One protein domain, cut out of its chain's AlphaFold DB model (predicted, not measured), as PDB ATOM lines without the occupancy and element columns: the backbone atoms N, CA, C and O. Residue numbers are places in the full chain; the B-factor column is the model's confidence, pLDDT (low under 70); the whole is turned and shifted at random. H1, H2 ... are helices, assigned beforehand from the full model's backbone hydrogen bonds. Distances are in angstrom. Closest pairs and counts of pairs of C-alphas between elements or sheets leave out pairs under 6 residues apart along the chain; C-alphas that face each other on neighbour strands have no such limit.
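AT A GLANCE: This is residues 242 to 287 of the 741 residues of the protein "uncharacterized protein LOC109476198" of Branchiostoma belcheri (UniProt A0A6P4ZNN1). Two helices, H1 and H3, cross nearly at right angles in two levels, and a third, H2, stands to one side of this crossed pair, steeply tilted to both. The stretch of residues 271 to 277 folds back from the end of H2 to the beginning of H3. The printed part has 46 residues, with three named helices in the order H1, H2, H3 and no named strand; its class is all helix. It is compact, with a radius of gyration of the C-alphas of 9.6 A, and rounded, with spans of 24 by 22 by 16 A.

HOW THE PARTS SIT: The longest helix is H1, residues 242 to 256. With residues 247 to 251 alone it touches H3, residues 278 to 287; the closest C-alphas are those of Leu 251 and Leu 281, 5.6 A apart. Their lines are about perpendicular, at 82 degrees. H2, residues 261 to 270, is close to H1 but not clearly touching: the closest C-alphas, those of Lys 254 and Tyr 264, are 6.9 A apart. H1 and H2 run opposite ways at a steep tilt of 55 degrees. H2 and H3 only just touch, with 3 pairs of C-alphas within 8 A, the closest being those of Gln 265 and Leu 278 at 6.9 A. They run opposite ways at a steep tilt of 53 degrees. In H1, H2 and H3 every O i to N i+4 pair is within hydrogen-bond range.

IN THESE COORDINATES: H1 has 15 residues and measures 20.9 A from C-alpha 242 at (249.934, 185.633, 339.016) to C-alpha 256. H2 has 10 residues and measures 14.5 A, beginning with C-alpha 261 at (255.634, 179.894, 317.109). H3 has 10 residues and measures 14.3 A, ending with C-alpha 287 at (260.936, 192.845, 329.159).

THE WHOLE: The C-alphas farthest apart, those of Met 270 and Glu 287, are 27.0 A apart. The printed part has no cut. The link from H1 to H2 is tight and that from H2 to H3 is short. The mean pLDDT of the printed part is 75.9; residues 252 to 253, 255 to 259, 262, 282 and 285 to 287 are under 70.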
ATOM      1  N   GLU A 242     250.357 186.980 339.403       76.00
ATOM      2  CA  GLU A 242     249.934 185.633 339.016       76.00
ATOM      3  C   GLU A 242     249.882 185.465 337.492       76.00
ATOM      4  O   GLU A 242     250.350 184.454 336.958       76.00
ATOM      5  N   GLU A 243     249.376 186.464 336.768       77.69
ATOM      6  CA  GLU A 243     249.355 186.463 335.303       77.69
ATOM      7  C   GLU A 243     250.764 186.523 334.715       77.69
ATOM      8  O   GLU A 243     251.057 185.814 333.748       77.69
ATOM      9  N   ILE A 244     251.653 187.326 335.309       77.19
ATOM     10  CA  ILE A 244     253.065 187.392 334.910       77.19
ATOM     11  C   ILE A 244     253.720 186.021 335.107       77.19
ATOM     12  O   ILE A 244     254.297 185.477 334.165       77.19
ATOM     13  N   LYS A 245     253.548 185.400 336.283       77.00
ATOM     14  CA  LYS A 245     254.058 184.044 336.562       77.00
ATOM     15  C   LYS A 245     253.512 183.003 335.584       77.00
ATOM     16  O   LYS A 245     254.253 182.122 335.148       77.00
ATOM     17  N   SER A 246     252.236 183.100 335.213       81.25
ATOM     18  CA  SER A 246     251.614 182.206 334.229       81.25
ATOM     19  C   SER A 246     252.248 182.356 332.841       81.25
ATOM     20  O   SER A 246     252.660 181.362 332.238       81.25
ATOM     21  N   VAL A 247     252.415 183.593 332.355       82.12
ATOM     22  CA  VAL A 247     253.094 183.878 331.076       82.12
ATOM     23  C   VAL A 247     254.533 183.366 331.094       82.12
ATOM     24  O   VAL A 247     254.954 182.698 330.151       82.12
ATOM     25  N   GLN A 248     255.267 183.599 332.183       74.00
ATOM     26  CA  GLN A 248     256.631 183.101 332.359       74.00
ATOM     27  C   GLN A 248     256.697 181.569 332.341       74.00
ATOM     28  O   GLN A 248     257.608 181.003 331.743       74.00
ATOM     29  N   ARG A 249     255.724 180.878 332.948       76.19
ATOM     30  CA  ARG A 249     255.647 179.411 332.924       76.19
ATOM     31  C   ARG A 249     255.412 178.874 331.513       76.19
ATOM     32  O   ARG A 249     256.048 177.897 331.130       76.19
ATOM     33  N   TRP A 250     254.536 179.506 330.738       81.06
ATOM     34  CA  TRP A 250     254.277 179.114 329.350       81.06
ATOM     35  C   TRP A 250     255.439 179.420 328.411       81.06
ATOM     36  O   TRP A 250     255.734 178.602 327.541       81.06
ATOM     37  N   LEU A 251     256.136 180.540 328.621       71.50
ATOM     38  CA  LEU A 251     257.386 180.836 327.926       71.50
ATOM     39  C   LEU A 251     258.416 179.726 328.178       71.50
ATOM     40  O   LEU A 251     258.921 179.143 327.224       71.50
ATOM     41  N   ARG A 252     258.607 179.327 329.446       64.44
ATOM     42  CA  ARG A 252     259.490 178.205 329.817       64.44
ATOM     43  C   ARG A 252     259.098 176.887 329.141       64.44
ATOM     44  O   ARG A 252     259.965 176.142 328.712       64.44
ATOM     45  N   ILE A 253     257.802 176.572 329.050       68.06
ATOM     46  CA  ILE A 253     257.329 175.351 328.370       68.06
ATOM     47  C   ILE A 253     257.660 175.402 326.878       68.06
ATOM     48  O   ILE A 253     258.141 174.418 326.320       68.06
ATOM     49  N   LYS A 254     257.401 176.545 326.236       70.62
ATOM     50  CA  LYS A 254     257.691 176.751 324.817       70.62
ATOM     51  C   LYS A 254     259.177 176.543 324.519       70.62
ATOM     52  O   LYS A 254     259.483 175.855 323.550       70.62
ATOM     53  N   ASP A 255     260.054 177.088 325.356       59.31
ATOM     54  CA  ASP A 255     261.507 176.973 325.198       59.31
ATOM     55  C   ASP A 255     261.987 175.543 325.465       59.31
ATOM     56  O   ASP A 255     262.571 174.925 324.581       59.31
ATOM     57  N   LYS A 256     261.598 174.951 326.604       56.12
ATOM     58  CA  LYS A 256     261.986 173.584 326.998       56.12
ATOM     59  C   LYS A 256     261.735 172.530 325.917       56.12
ATOM     60  O   LYS A 256     262.503 171.582 325.780       56.12
ATOM     61  N   PHE A 257     260.618 172.638 325.206       59.69
ATOM     62  CA  PHE A 257     260.237 171.673 324.172       59.69
ATOM     63  C   PHE A 257     260.509 172.181 322.753       59.69
ATOM     64  O   PHE A 257     260.034 171.578 321.791       59.69
ATOM     65  N   VAL A 258     261.248 173.288 322.614       58.47
ATOM     66  CA  VAL A 258     261.606 173.919 321.335       58.47
ATOM     67  C   VAL A 258     260.367 174.109 320.444       58.47
ATOM     68  O   VAL A 258     260.373 173.897 319.229       58.47
ATOM     69  N   ILE A 259     259.248 174.498 321.059       65.31
ATOM     70  CA  ILE A 259     257.965 174.620 320.375       65.31
ATOM     71  C   ILE A 259     258.044 175.831 319.446       65.31
ATOM     72  O   ILE A 259     258.294 176.965 319.873       65.31
ATOM     73  N   SER A 260     257.810 175.618 318.151       71.19
ATOM     74  CA  SER A 260     257.773 176.706 317.171       71.19
ATOM     75  C   SER A 260     256.645 177.698 317.476       71.19
ATOM     76  O   SER A 260     255.722 177.416 318.241       71.19
ATOM     77  N   ASP A 261     256.709 178.907 316.922       74.62
ATOM     78  CA  ASP A 261     255.634 179.894 317.109       74.62
ATOM     79  C   ASP A 261     254.312 179.386 316.537       74.62
ATOM     80  O   ASP A 261     253.282 179.531 317.187       74.62
ATOM     81  N   ALA A 262     254.371 178.695 315.395       68.38
ATOM     82  CA  ALA A 262     253.234 177.994 314.813       68.38
ATOM     83  C   ALA A 262     252.706 176.895 315.751       68.38
ATOM     84  O   ALA A 262     251.532 176.904 316.099       68.38
ATOM     85  N   GLY A 263     253.577 176.011 316.252       74.62
ATOM     86  CA  GLY A 263     253.170 174.945 317.174       74.62
ATOM     87  C   GLY A 263     252.574 175.478 318.480       74.62
ATOM     88  O   GLY A 263     251.604 174.934 318.997       74.62
ATOM     89  N   TYR A 264     253.097 176.591 318.996       81.75
ATOM     90  CA  TYR A 264     252.541 177.246 320.177       81.75
ATOM     91  C   TYR A 264     251.167 177.867 319.891       81.75
ATOM     92  O   TYR A 264     250.279 177.814 320.743       81.75
ATOM     93  N   GLN A 265     250.972 178.446 318.702       79.88
ATOM     94  CA  GLN A 265     249.659 178.938 318.287       79.88
ATOM     95  C   GLN A 265     248.637 177.801 318.202       79.88
ATOM     96  O   GLN A 265     247.549 177.969 318.740       79.88
ATOM     97  N   GLU A 266     248.997 176.636 317.657       85.44
ATOM     98  CA  GLU A 266     248.122 175.451 317.648       85.44
ATOM     99  C   GLU A 266     247.734 175.010 319.069       85.44
ATOM    100  O   GLU A 266     246.556 174.809 319.373       85.44
ATOM    101  N   ILE A 267     248.702 174.952 319.995       88.06
ATOM    102  CA  ILE A 267     248.437 174.648 321.414       88.06
ATOM    103  C   ILE A 267     247.457 175.652 322.018       88.06
ATOM    104  O   ILE A 267     246.535 175.280 322.747       88.06
ATOM    105  N   ARG A 268     247.623 176.934 321.691       88.00
ATOM    106  CA  ARG A 268     246.713 177.976 322.147       88.00
ATOM    107  C   ARG A 268     245.316 177.830 321.555       88.00
ATOM    108  O   ARG A 268     244.354 178.048 322.284       88.00
ATOM    109  N   MET A 269     245.191 177.462 320.283       88.50
ATOM    110  CA  MET A 269     243.891 177.238 319.645       88.50
ATOM    111  C   MET A 269     243.103 176.122 320.342       88.50
ATOM    112  O   MET A 269     241.891 176.241 320.495       88.50
ATOM    113  N   MET A 270     243.787 175.094 320.854       87.75
ATOM    114  CA  MET A 270     243.157 174.022 321.638       87.75
ATOM    115  C   MET A 270     242.720 174.457 323.047       87.75
ATOM    116  O   MET A 270     241.884 173.801 323.664       87.75
ATOM    117  N   SER A 271     243.300 175.519 323.613       87.00
ATOM    118  CA  SER A 271     243.022 175.962 324.990       87.00
ATOM    119  C   SER A 271     243.216 177.479 325.167       87.00
ATOM    120  O   SER A 271     244.110 177.918 325.898       87.00
ATOM    121  N   PRO A 272     242.361 178.313 324.544       83.50
ATOM    122  CA  PRO A 272     242.579 179.759 324.438       83.50
ATOM    123  C   PRO A 272     242.505 180.511 325.775       83.50
ATOM    124  O   PRO A 272     243.120 181.570 325.905       83.50
ATOM    125  N   ASN A 273     241.791 179.960 326.761       82.56
ATOM    126  CA  ASN A 273     241.620 180.561 328.090       82.56
ATOM    127  C   ASN A 273     242.777 180.234 329.049       82.56
ATOM    128  O   ASN A 273     243.017 180.973 329.999       82.56
ATOM    129  N   THR A 274     243.503 179.142 328.795       84.56
ATOM    130  CA  THR A 274     244.582 178.651 329.669       84.56
ATOM    131  C   THR A 274     245.962 179.022 329.129       84.56
ATOM    132  O   THR A 274     246.892 179.258 329.902       84.56
ATOM    133  N   VAL A 275     246.102 179.070 327.801       87.88
ATOM    134  CA  VAL A 275     247.367 179.313 327.102       87.88
ATOM    135  C   VAL A 275     247.467 180.794 326.717       87.88
ATOM    136  O   VAL A 275     246.674 181.282 325.903       87.88
ATOM    137  N   PRO A 276     248.448 181.544 327.245       89.12
ATOM    138  CA  PRO A 276     248.600 182.947 326.926       89.12
ATOM    139  C   PRO A 276     248.867 183.176 325.432       89.12
ATOM    140  O   PRO A 276     249.653 182.450 324.824       89.12
ATOM    141  N   PRO A 277     248.336 184.256 324.840       85.94
ATOM    142  CA  PRO A 277     249.165 185.215 324.152       85.94
ATOM    143  C   PRO A 277     250.507 184.856 323.513       85.94
ATOM    144  O   PRO A 277     251.478 185.081 324.227       85.94
ATOM    145  N   LEU A 278     250.669 184.497 322.226       76.69
ATOM    146  CA  LEU A 278     252.046 184.466 321.671       76.69
ATOM    147  C   LEU A 278     252.731 185.838 321.830       76.69
ATOM    148  O   LEU A 278     253.854 185.916 322.313       76.69
ATOM    149  N   TYR A 279     252.017 186.934 321.545       76.81
ATOM    150  CA  TYR A 279     252.550 188.283 321.769       76.81
ATOM    151  C   TYR A 279     252.893 188.551 323.246       76.81
ATOM    152  O   TYR A 279     253.764 189.368 323.528       76.81
ATOM    153  N   ARG A 280     252.215 187.894 324.206       80.06
ATOM    154  CA  ARG A 280     252.516 188.057 325.639       80.06
ATOM    155  C   ARG A 280     253.842 187.403 325.982       80.06
ATOM    156  O   ARG A 280     254.611 188.005 326.716       80.06
ATOM    157  N   LEU A 281     254.112 186.225 325.422       77.00
ATOM    158  CA  LEU A 281     255.395 185.538 325.567       77.00
ATOM    159  C   LEU A 281     256.531 186.365 324.953       77.00
ATOM    160  O   LEU A 281     257.557 186.559 325.595       77.00
ATOM    161  N   VAL A 282     256.323 186.904 323.747       67.81
ATOM    162  CA  VAL A 282     257.309 187.767 323.072       67.81
ATOM    163  C   VAL A 282     257.582 189.034 323.884       67.81
ATOM    164  O   VAL A 282     258.738 189.360 324.129       67.81
ATOM    165  N   ASN A 283     256.538 189.723 324.354       72.62
ATOM    166  CA  ASN A 283     256.706 190.918 325.182       72.62
ATOM    167  C   ASN A 283     257.391 190.599 326.509       72.62
ATOM    168  O   ASN A 283     258.276 191.334 326.915       72.62
ATOM    169  N   GLU A 284     257.010 189.508 327.173       73.19
ATOM    170  CA  GLU A 284     257.652 189.072 328.414       73.19
ATOM    171  C   GLU A 284     259.147 188.802 328.208       73.19
ATOM    172  O   GLU A 284     259.960 189.243 329.013       73.19
ATOM    173  N   ARG A 285     259.526 188.160 327.095       69.62
ATOM    174  CA  ARG A 285     260.933 187.980 326.721       69.62
ATOM    175  C   ARG A 285     261.636 189.315 326.492       69.62
ATOM    176  O   ARG A 285     262.756 189.496 326.952       69.62
ATOM    177  N   VAL A 286     261.007 190.254 325.790       65.25
ATOM    178  CA  VAL A 286     261.580 191.593 325.580       65.25
ATOM    179  C   VAL A 286     261.771 192.326 326.910       65.25
ATOM    180  O   VAL A 286     262.815 192.935 327.114       65.25
ATOM    181  N   GLU A 287     260.808 192.247 327.828       67.44
ATOM    182  CA  GLU A 287     260.936 192.845 329.159       67.44
ATOM    183  C   GLU A 287     262.048 192.179 329.982       67.44
ATOM    184  O   GLU A 287     262.832 192.892 330.600       67.44
TER     185      GLU A 287